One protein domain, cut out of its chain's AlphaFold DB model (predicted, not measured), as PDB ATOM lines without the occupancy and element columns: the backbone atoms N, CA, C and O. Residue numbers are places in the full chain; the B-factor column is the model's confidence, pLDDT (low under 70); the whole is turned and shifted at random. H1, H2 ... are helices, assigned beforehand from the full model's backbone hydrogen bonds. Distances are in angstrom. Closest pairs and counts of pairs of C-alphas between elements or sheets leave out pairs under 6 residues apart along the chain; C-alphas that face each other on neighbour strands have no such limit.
ATOM      1  N   GLU A  31      28.790 -24.018  41.190       92.12
ATOM      2  CA  GLU A  31      28.384 -24.819  42.345       92.12
ATOM      3  C   GLU A  31      27.290 -25.843  42.000       92.12
ATOM      4  O   GLU A  31      27.354 -26.994  42.439       92.12
ATOM      5  N   ASP A  32      26.309 -25.475  41.169       90.25
ATOM      6  CA  ASP A  32      25.272 -26.413  40.722       90.25
ATOM      7  C   ASP A  32      25.857 -27.520  39.828       90.25
ATOM      8  O   ASP A  32      25.445 -28.676  39.934       90.25
ATOM      9  N   LYS A  33      26.862 -27.210  38.990       91.12
ATOM     10  CA  LYS A  33      27.570 -28.227  38.187       91.12
ATOM     11  C   LYS A  33      28.329 -29.217  39.062       91.12
ATOM     12  O   LYS A  33      28.300 -30.415  38.785       91.12
ATOM     13  N   ILE A  34      28.973 -28.734  40.122       92.75
ATOM     14  CA  ILE A  34      29.691 -29.577  41.085       92.75
ATOM     15  C   ILE A  34      28.711 -30.498  41.813       92.75
ATOM     16  O   ILE A  34      28.929 -31.706  41.860       92.75
ATOM     17  N   ASN A  35      27.586 -29.966  42.298       92.75
ATOM     18  CA  ASN A  35      26.547 -30.776  42.938       92.75
ATOM     19  C   ASN A  35      25.872 -31.766  41.971       92.75
ATOM     20  O   ASN A  35      25.464 -32.844  42.393       92.75
ATOM     21  N   ALA A  36      25.778 -31.453  40.675       91.38
ATOM     22  CA  ALA A  36      25.313 -32.402  39.661       91.38
ATOM     23  C   ALA A  36      26.351 -33.503  39.363       91.38
ATOM     24  O   ALA A  36      25.988 -34.653  39.105       91.38
ATOM     25  N   ALA A  37      27.644 -33.170  39.411       91.50
ATOM     26  CA  ALA A  37      28.734 -34.132  39.267       91.50
ATOM     27  C   ALA A  37      28.830 -35.058  40.490       91.50
ATOM     28  O   ALA A  37      28.998 -36.265  40.320       91.50
ATOM     29  N   PHE A  38      28.604 -34.531  41.694       92.69
ATOM     30  CA  PHE A  38      28.553 -35.272  42.955       92.69
ATOM     31  C   PHE A  38      27.167 -35.148  43.604       92.69
ATOM     32  O   PHE A  38      27.016 -34.394  44.576       92.69
ATOM     33  N   PRO A  39      26.147 -35.861  43.083       91.75
ATOM     34  CA  PRO A  39      24.802 -35.825  43.639       91.75
ATOM     35  C   PRO A  39      24.804 -36.186  45.118       91.75
ATOM     36  O   PRO A  39      25.544 -37.079  45.530       91.75
ATOM     37  N   VAL A  40      23.924 -35.550  45.889       93.25
ATOM     38  CA  VAL A  40      23.707 -35.951  47.281       93.25
ATOM     39  C   VAL A  40      23.278 -37.415  47.366       93.25
ATOM     40  O   VAL A  40      22.604 -37.941  46.458       93.25
ATOM     41  N   SER A  41      23.651 -38.045  48.474       93.44
ATOM     42  CA  SER A  41      23.313 -39.420  48.810       93.44
ATOM     43  C   SER A  41      21.804 -39.683  48.764       93.44
ATOM     44  O   SER A  41      20.967 -38.786  48.922       93.44
ATOM     45  N   GLU A  42      21.433 -40.944  48.549       92.44
ATOM     46  CA  GLU A  42      20.029 -41.366  48.529       92.44
ATOM     47  C   GLU A  42      19.317 -41.053  49.855       92.44
ATOM     48  O   GLU A  42      18.178 -40.586  49.848       92.44
ATOM     49  N   ALA A  43      20.019 -41.194  50.984       89.75
ATOM     50  CA  ALA A  43      19.506 -40.865  52.312       89.75
ATOM     51  C   ALA A  43      19.135 -39.377  52.453       89.75
ATOM     52  O   ALA A  43      18.088 -39.050  53.025       89.75
ATOM     53  N   VAL A  44      19.947 -38.471  51.893       93.19
ATOM     54  CA  VAL A  44      19.654 -37.029  51.869       93.19
ATOM     55  C   VAL A  44      18.430 -36.746  50.997       93.19
ATOM     56  O   VAL A  44      17.531 -36.030  51.439       93.19
ATOM     57  N   ARG A  45      18.329 -37.347  49.800       92.50
ATOM     58  CA  ARG A  45      17.156 -37.155  48.920       92.50
ATOM     59  C   ARG A  45      15.871 -37.650  49.568       92.50
ATOM     60  O   ARG A  45      14.874 -36.935  49.568       92.50
ATOM     61  N   PHE A  46      15.900 -38.848  50.149       90.81
ATOM     62  CA  PHE A  46      14.748 -39.419  50.840       90.81
ATOM     63  C   PHE A  46      14.307 -38.538  52.018       90.81
ATOM     64  O   PHE A  46      13.120 -38.235  52.169       90.81
ATOM     65  N   SER A  47      15.267 -38.055  52.815       91.19
ATOM     66  CA  SER A  47      14.998 -37.155  53.942       91.19
ATOM     67  C   SER A  47      14.422 -35.814  53.487       91.19
ATOM     68  O   SER A  47      13.503 -35.304  54.127       91.19
ATOM     69  N   GLN A  48      14.913 -35.266  52.372       93.62
ATOM     70  CA  GLN A  48      14.396 -34.038  51.771       93.62
ATOM     71  C   GLN A  48      12.942 -34.204  51.320       93.62
ATOM     72  O   GLN A  48      12.107 -33.374  51.674       93.62
ATOM     73  N   VAL A  49      12.633 -35.255  50.554       93.06
ATOM     74  CA  VAL A  49      11.268 -35.514  50.063       93.06
ATOM     75  C   VAL A  49      10.307 -35.658  51.240       93.06
ATOM     76  O   VAL A  49       9.322 -34.928  51.318       93.06
ATOM     77  N   THR A  50      10.663 -36.500  52.214       90.50
ATOM     78  CA  THR A  50       9.847 -36.733  53.414       90.50
ATOM     79  C   THR A  50       9.598 -35.439  54.197       90.50
ATOM     80  O   THR A  50       8.483 -35.181  54.644       90.50
ATOM     81  N   LEU A  51      10.629 -34.604  54.368       92.12
ATOM     82  CA  LEU A  51      10.514 -33.328  55.075       92.12
ATOM     83  C   LEU A  51       9.586 -32.351  54.336       92.12
ATOM     84  O   LEU A  51       8.756 -31.699  54.964       92.12
ATOM     85  N   LEU A  52       9.710 -32.241  53.010       92.81
ATOM     86  CA  LEU A  52       8.892 -31.327  52.211       92.81
ATOM     87  C   LEU A  52       7.424 -31.767  52.145       92.81
ATOM     88  O   LEU A  52       6.540 -30.913  52.165       92.81
ATOM     89  N   GLU A  53       7.147 -33.070  52.119       91.62
ATOM     90  CA  GLU A  53       5.778 -33.596  52.179       91.62
ATOM     91  C   GLU A  53       5.068 -33.208  53.483       91.62
ATOM     92  O   GLU A  53       3.887 -32.866  53.453       91.62
ATOM     93  N   GLN A  54       5.803 -33.185  54.598       87.19
ATOM     94  CA  GLN A  54       5.293 -32.833  55.929       87.19
ATOM     95  C   GLN A  54       5.225 -31.317  56.187       87.19
ATOM     96  O   GLN A  54       4.526 -30.881  57.100       87.19
ATOM     97  N   ALA A  55       5.939 -30.514  55.397       89.44
ATOM     98  CA  ALA A  55       6.007 -29.065  55.548       89.44
ATOM     99  C   ALA A  55       4.761 -28.347  54.992       89.44
ATOM    100  O   ALA A  55       4.252 -28.695  53.922       89.44
ATOM    101  N   SER A  56       4.338 -27.279  55.676       88.62
ATOM    102  CA  SER A  56       3.409 -26.274  55.129       88.62
ATOM    103  C   SER A  56       4.021 -25.524  53.932       88.62
ATOM    104  O   SER A  56       5.246 -25.532  53.778       88.62
ATOM    105  N   PRO A  57       3.214 -24.858  53.081       88.44
ATOM    106  CA  PRO A  57       3.730 -24.090  51.948       88.44
ATOM    107  C   PRO A  57       4.813 -23.075  52.335       88.44
ATOM    108  O   PRO A  57       5.878 -23.088  51.721       88.44
ATOM    109  N   GLU A  58       4.620 -22.281  53.396       84.56
ATOM    110  CA  GLU A  58       5.634 -21.305  53.819       84.56
ATOM    111  C   GLU A  58       6.922 -21.986  54.311       84.56
ATOM    112  O   GLU A  58       8.033 -21.523  54.041       84.56
ATOM    113  N   GLN A  59       6.800 -23.122  55.008       87.94
ATOM    114  CA  GLN A  59       7.957 -23.901  55.456       87.94
ATOM    115  C   GLN A  59       8.718 -24.533  54.288       87.94
ATOM    116  O   GLN A  59       9.940 -24.641  54.363       87.94
ATOM    117  N   ARG A  60       8.033 -24.961  53.219       91.25
ATOM    118  CA  ARG A  60       8.681 -25.553  52.037       91.25
ATOM    119  C   ARG A  60       9.635 -24.568  51.382       91.25
ATOM    120  O   ARG A  60      10.780 -24.942  51.129       91.25
ATOM    121  N   ASP A  61       9.197 -23.330  51.179       89.00
ATOM    122  CA  ASP A  61      10.017 -22.289  50.556       89.00
ATOM    123  C   ASP A  61      11.257 -21.973  51.406       89.00
ATOM    124  O   ASP A  61      12.376 -21.902  50.888       89.00
ATOM    125  N   ASP A  62      11.093 -21.868  52.730       87.88
ATOM    126  CA  ASP A  62      12.214 -21.674  53.656       87.88
ATOM    127  C   ASP A  62      13.210 -22.845  53.624       87.88
ATOM    128  O   ASP A  62      14.418 -22.641  53.470       87.88
ATOM    129  N   ILE A  63      12.707 -24.081  53.715       91.31
ATOM    130  CA  ILE A  63      13.524 -25.302  53.698       91.31
ATOM    131  C   ILE A  63      14.298 -25.405  52.385       91.31
ATOM    132  O   ILE A  63      15.494 -25.689  52.405       91.31
ATOM    133  N   GLN A  64      13.648 -25.154  51.247       92.38
ATOM    134  CA  GLN A  64      14.292 -25.203  49.934       92.38
ATOM    135  C   GLN A  64      15.370 -24.129  49.787       92.38
ATOM    136  O   GLN A  64      16.462 -24.420  49.296       92.38
ATOM    137  N   ARG A  65      15.104 -22.905  50.252       90.75
ATOM    138  CA  ARG A  65      16.081 -21.810  50.251       90.75
ATOM    139  C   ARG A  65      17.313 -22.156  51.090       90.75
ATOM    140  O   ARG A  65      18.438 -21.991  50.615       90.75
ATOM    141  N   LEU A  66      17.118 -22.660  52.309       90.50
ATOM    142  CA  LEU A  66      18.212 -23.059  53.198       90.50
ATOM    143  C   LEU A  66      18.979 -24.264  52.650       90.50
ATOM    144  O   LEU A  66      20.209 -24.253  52.650       90.50
ATOM    145  N   LEU A  67      18.280 -25.262  52.108       93.00
ATOM    146  CA  LEU A  67      18.906 -26.416  51.472       93.00
ATOM    147  C   LEU A  67      19.764 -25.991  50.277       93.00
ATOM    148  O   LEU A  67      20.907 -26.423  50.173       93.00
ATOM    149  N   LYS A  68      19.268 -25.091  49.420       92.88
ATOM    150  CA  LYS A  68      20.052 -24.535  48.307       92.88
ATOM    151  C   LYS A  68      21.317 -23.836  48.808       92.88
ATOM    152  O   LYS A  68      22.389 -24.041  48.247       92.88
ATOM    153  N   SER A  69      21.214 -23.053  49.883       92.06
ATOM    154  CA  SER A  69      22.377 -22.404  50.501       92.06
ATOM    155  C   SER A  69      23.397 -23.423  51.016       92.06
ATOM    156  O   SER A  69      24.591 -23.263  50.776       92.06
ATOM    157  N   ARG A  70      22.948 -24.492  51.684       93.88
ATOM    158  CA  ARG A  70      23.840 -25.545  52.194       93.88
ATOM    159  C   ARG A  70      24.474 -26.371  51.074       93.88
ATOM    160  O   ARG A  70      25.651 -26.687  51.164       93.88
ATOM    161  N   LEU A  71      23.741 -26.663  49.997       94.81
ATOM    162  CA  LEU A  71      24.295 -27.317  48.804       94.81
ATOM    163  C   LEU A  71      25.360 -26.452  48.126       94.81
ATOM    164  O   LEU A  71      26.370 -26.970  47.652       94.81
ATOM    165  N   ARG A  72      25.167 -25.130  48.105       93.94
ATOM    166  CA  ARG A  72      26.186 -24.203  47.611       93.94
ATOM    167  C   ARG A  72      27.448 -24.252  48.472       93.94
ATOM    168  O   ARG A  72      28.532 -24.390  47.921       93.94
ATOM    169  N   LEU A  73      27.307 -24.191  49.799       92.94
ATOM    170  CA  LEU A  73      28.440 -24.302  50.727       92.94
ATOM    171  C   LEU A  73      29.167 -25.642  50.583       92.94
ATOM    172  O   LEU A  73      30.378 -25.640  50.417       92.94
ATOM    173  N   ARG A  74      28.433 -26.759  50.503       94.12
ATOM    174  CA  ARG A  74      28.984 -28.093  50.208       94.12
ATOM    175  C   ARG A  74      29.860 -28.092  48.956       94.12
ATOM    176  O   ARG A  74      30.958 -28.637  48.974       94.12
ATOM    177  N   ALA A  75      29.378 -27.499  47.863       93.56
ATOM    178  CA  ALA A  75      30.152 -27.416  46.629       93.56
ATOM    179  C   ALA A  75      31.412 -26.559  46.803       93.56
ATOM    180  O   ALA A  75      32.473 -26.983  46.363       93.56
ATOM    181  N   LEU A  76      31.313 -25.397  47.455       92.88
ATOM    182  CA  LEU A  76      32.453 -24.503  47.689       92.88
ATOM    183  C   LEU A  76      33.518 -25.146  48.594       92.88
ATOM    184  O   LEU A  76      34.698 -25.131  48.262       92.88
ATOM    185  N   GLU A  77      33.107 -25.754  49.706       92.62
ATOM    186  CA  GLU A  77      34.010 -26.382  50.676       92.62
ATOM    187  C   GLU A  77      34.742 -27.587  50.074       92.62
ATOM    188  O   GLU A  77      35.958 -27.714  50.227       92.62
ATOM    189  N   CYS A  78      34.031 -28.442  49.329       93.31
ATOM    190  CA  CYS A  78      34.636 -29.632  48.734       93.31
ATOM    191  C   CYS A  78      35.392 -29.361  47.432       93.31
ATOM    192  O   CYS A  78      36.331 -30.091  47.114       93.31
ATOM    193  N   ALA A  79      35.030 -28.317  46.684       90.81
ATOM    194  CA  ALA A  79      35.760 -27.940  45.478       90.81
ATOM    195  C   ALA A  79      37.022 -27.117  45.762       90.81
ATOM    196  O   ALA A  79      37.900 -27.049  44.896       90.81
ATOM    197  N   LYS A  80      37.135 -26.527  46.962       84.81
ATOM    198  CA  LYS A  80      38.237 -25.638  47.349       84.81
ATOM    199  C   LYS A  80      38.364 -24.502  46.322       84.81
ATOM    200  O   LYS A  80      37.430 -23.727  46.154       84.81
ATOM    201  N   ASP A  81      39.469 -24.446  45.581       85.56
ATOM    202  CA  ASP A  81      39.731 -23.406  44.575       85.56
ATOM    203  C   ASP A  81      39.273 -23.787  43.153       85.56
ATOM    204  O   ASP A  81      39.459 -23.027  42.198       85.56
ATOM    205  N   TYR A  82      38.694 -24.976  42.959       90.38
ATOM    206  CA  TYR A  82      38.258 -25.416  41.637       90.38
ATOM    207  C   TYR A  82      36.910 -24.801  41.250       90.38
ATOM    208  O   TYR A  82      35.864 -25.126  41.806       90.38
ATOM    209  N   THR A  83      36.927 -23.968  40.211       91.38
ATOM    210  CA  THR A  83      35.717 -23.467  39.551       91.38
ATOM    211  C   THR A  83      35.588 -24.129  38.178       91.38
ATOM    212  O   THR A  83      36.400 -23.833  37.295       91.38
ATOM    213  N   PRO A  84      34.611 -25.030  37.953       89.69
ATOM    214  CA  PRO A  84      34.464 -25.688  36.663       89.69
ATOM    215  C   PRO A  84      34.149 -24.666  35.566       89.69
ATOM    216  O   PRO A  84      33.199 -23.886  35.705       89.69
ATOM    217  N   PRO A  85      34.901 -24.664  34.451       87.88
ATOM    218  CA  PRO A  85      34.579 -23.806  33.327       87.88
ATOM    219  C   PRO A  85      33.226 -24.200  32.733       87.88
ATOM    220  O   PRO A  85      32.745 -25.327  32.885       87.88
ATOM    221  N   TRP A  86      32.601 -23.274  32.005       84.06
ATOM    222  CA  TRP A  86      31.245 -23.475  31.493       84.06
ATOM    223  C   TRP A  86      31.107 -24.715  30.581       84.06
ATOM    224  O   TRP A  86      30.028 -25.302  30.512       84.06
ATOM    225  N   TYR A  87      32.191 -25.150  29.939       85.31
ATOM    226  CA  TYR A  87      32.227 -26.306  29.042       85.31
ATOM    227  C   TYR A  87      32.607 -27.637  29.714       85.31
ATOM    228  O   TYR A  87      32.533 -28.666  29.045       85.31
ATOM    229  N   ALA A  88      33.014 -27.647  30.992       87.38
ATOM    230  CA  ALA A  88      33.425 -28.880  31.669       87.38
ATOM    231  C   ALA A  88      32.270 -29.890  31.751       87.38
ATOM    232  O   ALA A  88      31.143 -29.540  32.122       87.38
ATOM    233  N   SER A  89      32.553 -31.148  31.407       88.69
ATOM    234  CA  SER A  89      31.605 -32.249  31.560       88.69
ATOM    235  C   SER A  89      31.503 -32.685  33.028       88.69
ATOM    236  O   SER A  89      32.412 -32.454  33.824       88.69
ATOM    237  N   LEU A  90      30.407 -33.353  33.416       90.56
ATOM    238  CA  LEU A  90      30.288 -33.901  34.778       90.56
ATOM    239  C   LEU A  90      31.375 -34.947  35.074       90.56
ATOM    240  O   LEU A  90      31.766 -35.103  36.226       90.56
ATOM    241  N   THR A  91      31.859 -35.653  34.049       89.62
ATOM    242  CA  THR A  91      32.964 -36.610  34.178       89.62
ATOM    243  C   THR A  91      34.276 -35.878  34.443       89.62
ATOM    244  O   THR A  91      34.952 -36.221  35.407       89.62
ATOM    245  N   ASP A  92      34.566 -34.803  33.700       90.19
ATOM    246  CA  ASP A  92      35.776 -33.983  33.885       90.19
ATOM    247  C   ASP A  92      35.829 -33.408  35.308       90.19
ATOM    248  O   ASP A  92      36.880 -33.370  35.943       90.19
ATOM    249  N   ILE A  93      34.672 -32.982  35.829       90.94
ATOM    250  CA  ILE A  93      34.542 -32.465  37.196       90.94
ATOM    251  C   ILE A  93      34.838 -33.562  38.227       90.94
ATOM    252  O   ILE A  93      35.553 -33.306  39.195       90.94
ATOM    253  N   ARG A  94      34.321 -34.784  38.029       91.56
ATOM    254  CA  ARG A  94      34.590 -35.919  38.930       91.56
ATOM    255  C   ARG A  94      36.060 -36.304  38.942       91.56
ATOM    256  O   ARG A  94      36.629 -36.465  40.017       91.56
ATOM    257  N   GLU A  95      36.660 -36.419  37.762       90.62
ATOM    258  CA  GLU A  95      38.079 -36.745  37.604       90.62
ATOM    259  C   GLU A  95      38.970 -35.675  38.235       90.62
ATOM    260  O   GLU A  95      39.954 -35.998  38.897       90.62
ATOM    261  N   LYS A  96      38.610 -34.395  38.075       90.12
ATOM    262  CA  LYS A  96      39.391 -33.283  38.618       90.12
ATOM    263  C   LYS A  96      39.317 -33.181  40.138       90.12
ATOM    264  O   LYS A  96      40.329 -32.852  40.754       90.12
ATOM    265  N   LEU A  97      38.138 -33.398  40.721       88.50
ATOM    266  CA  LEU A  97      37.936 -33.255  42.162       88.50
ATOM    267  C   LEU A  97      38.420 -34.479  42.940       88.50
ATOM    268  O   LEU A  97      39.002 -34.287  44.001       88.50
ATOM    269  N   GLY A  98      38.245 -35.698  42.413       78.06
ATOM    270  CA  GLY A  98      38.867 -36.948  42.889       78.06
ATOM    271  C   GLY A  98      38.531 -37.422  44.317       78.06
ATOM    272  O   GLY A  98      38.615 -38.616  44.587       78.06
ATOM    273  N   ASP A  99      38.136 -36.527  45.221       73.00
ATOM    274  CA  ASP A  99      37.889 -36.776  46.637       73.00
ATOM    275  C   ASP A  99      36.383 -36.860  46.915       73.00
ATOM    276  O   ASP A  99      35.683 -35.854  47.051       73.00
ATOM    277  N   SER A 100      35.867 -38.087  47.000       82.44
ATOM    278  CA  SER A 100      34.479 -38.351  47.393       82.44
ATOM    279  C   SER A 100      34.246 -38.259  48.905       82.44
ATOM    280  O   SER A 100      33.090 -38.272  49.336       82.44
ATOM    281  N   THR A 101      35.302 -38.161  49.720       90.81
ATOM    282  CA  THR A 101      35.209 -38.181  51.189       90.81
ATOM    283  C   THR A 101      34.576 -36.899  51.701       90.81
ATOM    284  O   THR A 101      33.579 -36.966  52.413       90.81
ATOM    285  N   CYS A 102      35.053 -35.736  51.237       93.12
ATOM    286  CA  CYS A 102      34.462 -34.447  51.611       93.12
ATOM    287  C   CYS A 102      32.958 -34.396  51.310       93.12
ATOM    288  O   CYS A 102      32.157 -33.999  52.155       93.12
ATOM    289  N   PHE A 103      32.551 -34.853  50.120       93.56
ATOM    290  CA  PHE A 103      31.138 -34.882  49.744       93.56
ATOM    291  C   PHE A 103      30.317 -35.841  50.612       93.56
ATOM    292  O   PHE A 103      29.158 -35.553  50.897       93.56
ATOM    293  N   THR A 104      30.911 -36.952  51.053       92.75
ATOM    294  CA  THR A 104      30.274 -37.916  51.962       92.75
ATOM    295  C   THR A 104      30.061 -37.308  53.351       92.75
ATOM    296  O   THR A 104      28.966 -37.415  53.902       92.75
ATOM    297  N   ASP A 105      31.061 -36.610  53.890       91.94
ATOM    298  CA  ASP A 105      30.969 -35.938  55.191       91.94
ATOM    299  C   ASP A 105      29.956 -34.781  55.156       91.94
ATOM    300  O   ASP A 105      29.113 -34.644  56.048       91.94
ATOM    301  N   ALA A 106      29.965 -33.990  54.078       93.38
ATOM    302  CA  ALA A 106      28.981 -32.935  53.857       93.38
ATOM    303  C   ALA A 106      27.554 -33.496  53.711       93.38
ATOM    304  O   ALA A 106      26.600 -32.908  54.225       93.38
ATOM    305  N   ASP A 107      27.388 -34.650  53.058       94.56
ATOM    306  CA  ASP A 107      26.100 -35.338  52.961       94.56
ATOM    307  C   ASP A 107      25.620 -35.847  54.329       94.56
ATOM    308  O   ASP A 107      24.429 -35.741  54.629       94.56
ATOM    309  N   ALA A 108      26.518 -36.333  55.193       91.88
ATOM    310  CA  ALA A 108      26.177 -36.721  56.563       91.88
ATOM    311  C   ALA A 108      25.719 -35.514  57.406       91.88
ATOM    312  O   ALA A 108      24.733 -35.602  58.150       91.88
ATOM    313  N   ALA A 109      26.370 -34.357  57.246       92.56
ATOM    314  CA  ALA A 109      25.948 -33.107  57.878       92.56
ATOM    315  C   ALA A 109      24.579 -32.628  57.354       92.56
ATOM    316  O   ALA A 109      23.711 -32.235  58.139       92.56
ATOM    317  N   LEU A 110      24.338 -32.718  56.039       94.75
ATOM    318  CA  LEU A 110      23.039 -32.414  55.426       94.75
ATOM    319  C   LEU A 110      21.933 -33.349  55.922       94.75
ATOM    320  O   LEU A 110      20.833 -32.885  56.228       94.75
ATOM    321  N   GLN A 111      22.213 -34.649  56.019       93.81
ATOM    322  CA  GLN A 111      21.274 -35.637  56.544       93.81
ATOM    323  C   GLN A 111      20.913 -35.327  57.997       93.81
ATOM    324  O   GLN A 111      19.732 -35.332  58.345       93.81
ATOM    325  N   THR A 112      21.909 -34.993  58.821       94.00
ATOM    326  CA  THR A 112      21.696 -34.569  60.209       94.00
ATOM    327  C   THR A 112      20.804 -33.334  60.261       94.00
ATOM    328  O   THR A 112      19.773 -33.355  60.928       94.00
ATOM    329  N   TRP A 113      21.119 -32.288  59.490       94.94
ATOM    330  CA  TRP A 113      20.316 -31.063  59.439       94.94
ATOM    331  C   TRP A 113      18.858 -31.327  59.025       94.94
ATOM    332  O   TRP A 113      17.936 -30.878  59.708       94.94
ATOM    333  N   LEU A 114      18.622 -32.101  57.958       95.75
ATOM    334  CA  LEU A 114      17.269 -32.495  57.536       95.75
ATOM    335  C   LEU A 114      16.542 -33.280  58.635       95.75
ATOM    336  O   LEU A 114      15.359 -33.049  58.891       95.75
ATOM    337  N   GLY A 115      17.254 -34.181  59.307       95.75
ATOM    338  CA  GLY A 115      16.764 -34.944  60.446       95.75
ATOM    339  C   GLY A 115      16.316 -34.072  61.615       95.75
ATOM    340  O   GLY A 115      15.228 -34.262  62.160       95.75
ATOM    341  N   LEU A 116      17.118 -33.062  61.960       96.12
ATOM    342  CA  LEU A 116      16.802 -32.090  63.003       96.12
ATOM    343  C   LEU A 116      15.572 -31.250  62.633       96.12
ATOM    344  O   LEU A 116      14.695 -31.056  63.471       96.12
ATOM    345  N   ARG A 117      15.429 -30.839  61.367       94.69
ATOM    346  CA  ARG A 117      14.215 -30.148  60.889       94.69
ATOM    347  C   ARG A 117      12.967 -31.024  61.041       94.69
ATOM    348  O   ARG A 117      11.931 -30.542  61.498       94.69
ATOM    349  N   ARG A 118      13.065 -32.320  60.716       95.19
ATOM    350  CA  ARG A 118      11.973 -33.293  60.913       95.19
ATOM    351  C   ARG A 118      11.642 -33.479  62.395       95.19
ATOM    352  O   ARG A 118      10.468 -33.513  62.756       95.19
ATOM    353  N   ALA A 119      12.656 -33.549  63.258       96.69
ATOM    354  CA  ALA A 119      12.459 -33.572  64.704       96.69
ATOM    355  C   ALA A 119      11.726 -32.305  65.189       96.69
ATOM    356  O   ALA A 119      10.760 -32.414  65.937       96.69
ATOM    357  N   GLY A 120      12.086 -31.121  64.687       95.19
ATOM    358  CA  GLY A 120      11.382 -29.868  64.988       95.19
ATOM    359  C   GLY A 120       9.902 -29.898  64.626       95.19
ATOM    360  O   GLY A 120       9.058 -29.524  65.439       95.19
ATOM    361  N   MET A 121       9.563 -30.423  63.445       93.31
ATOM    362  CA  MET A 121       8.161 -30.603  63.052       93.31
ATOM    363  C   MET A 121       7.410 -31.511  64.029       93.31
ATOM    364  O   MET A 121       6.289 -31.192  64.414       93.31
ATOM    365  N   GLN A 122       8.032 -32.602  64.483       95.69
ATOM    366  CA  GLN A 122       7.435 -33.494  65.479       95.69
ATOM    367  C   GLN A 122       7.299 -32.825  66.854       95.69
ATOM    368  O   GLN A 122       6.284 -33.012  67.516       95.69
ATOM    369  N   LEU A 123       8.261 -32.015  67.296       96.00
ATOM    370  CA  LEU A 123       8.158 -31.291  68.571       96.00
ATOM    371  C   LEU A 123       7.033 -30.248  68.570       96.00
ATOM    372  O   LEU A 123       6.327 -30.121  69.567       96.00
ATOM    373  N   SER A 124       6.815 -29.567  67.444       93.38
ATOM    374  CA  SER A 124       5.752 -28.560  67.310       93.38
ATOM    375  C   SER A 124       4.336 -29.138  67.182       93.38
ATOM    376  O   SER A 124       3.353 -28.400  67.246       93.38
ATOM    377  N   GLN A 125       4.198 -30.452  66.980       94.56
ATOM    378  CA  GLN A 125       2.888 -31.088  66.851       94.56
ATOM    379  C   GLN A 125       2.193 -31.263  68.216       94.56
ATOM    380  O   GLN A 125       2.864 -31.410  69.245       94.56
TER     381      GLN A 125
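AT A GLANCE: This is residues 31 to 125 of the 530 residues of an uncharacterized protein of Pseudomonas sp. (UniProt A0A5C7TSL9). What shape do these atoms make? Three helices, H2, H3 and H5, form an up-and-down bundle, each running against the one before it in the chain, and the short helices H1 and H4 sit at the end where H3 ends and H5 begins. H5 packs on both H2 and H3. What is printed? There are 95 residues with five named helices, in order H1 to H5, and no named strand; the class is all helix. How compact is it? It is only just compact, close to loose, with a radius of gyration of the C-alphas of 14.7 A, and only just elongated, spanning 46 by 23 by 19 A.

HOW THE PARTS SIT: How does the first helix stand? H1, residues 31 to 37, touches H3, residues 57 to 79, with residues 71 to 79 of H3 alone, about perpendicular at 78 degrees; the closest C-alphas, of Glu 31 and Ala 75, are 5.3 A apart. H1 also touches H4, residues 90 to 97, about perpendicular at 76 degrees, closest at the C-alphas of Ala 37 and Leu 90, 4.8 A. How is the bundle arranged? H2, residues 42 to 54, touches H5, residues 100 to 124, at a shallow tilt of 22 degrees, the same way, closest at the C-alphas of Val 44 and Gln 111, 5.1 A. H3 and H5 touch through residues 70 to 78 and 102 to 110 alone, opposite ways at a shallow tilt of 20 degrees, closest at the C-alphas of Cys 78 and Cys 102, 5.6 A. H2 and H3 are close but not clearly touching, with the closest C-alphas, of Leu 52 and Arg 60, 5.8 A apart. What do the backbones show? In H1, H2, H3, H4 and H5 every O i to N i+4 pair is within hydrogen-bond range.

IN THESE COORDINATES: Where does H1 begin? C-alpha 31 is at (28.384, -24.819, 42.345). How long are the longer helices, and where does H5 end? H2 measures 18.6 A, H3 32.9 A and H5 36.3 A from first to last C-alpha. H5 ends with C-alpha 124 at (5.752, -28.560, 67.310).

THE WHOLE: How far does it reach? The two C-alphas farthest apart, of Tyr 87 and Gln 125, are 48.1 A apart. Are there cuts or long links? The printed part has no cut; the ten-residue link from H3 to H4 is short, and the other links are tight. How confident is the model? The mean pLDDT of the printed part is 91.3, and no printed residue is under 70.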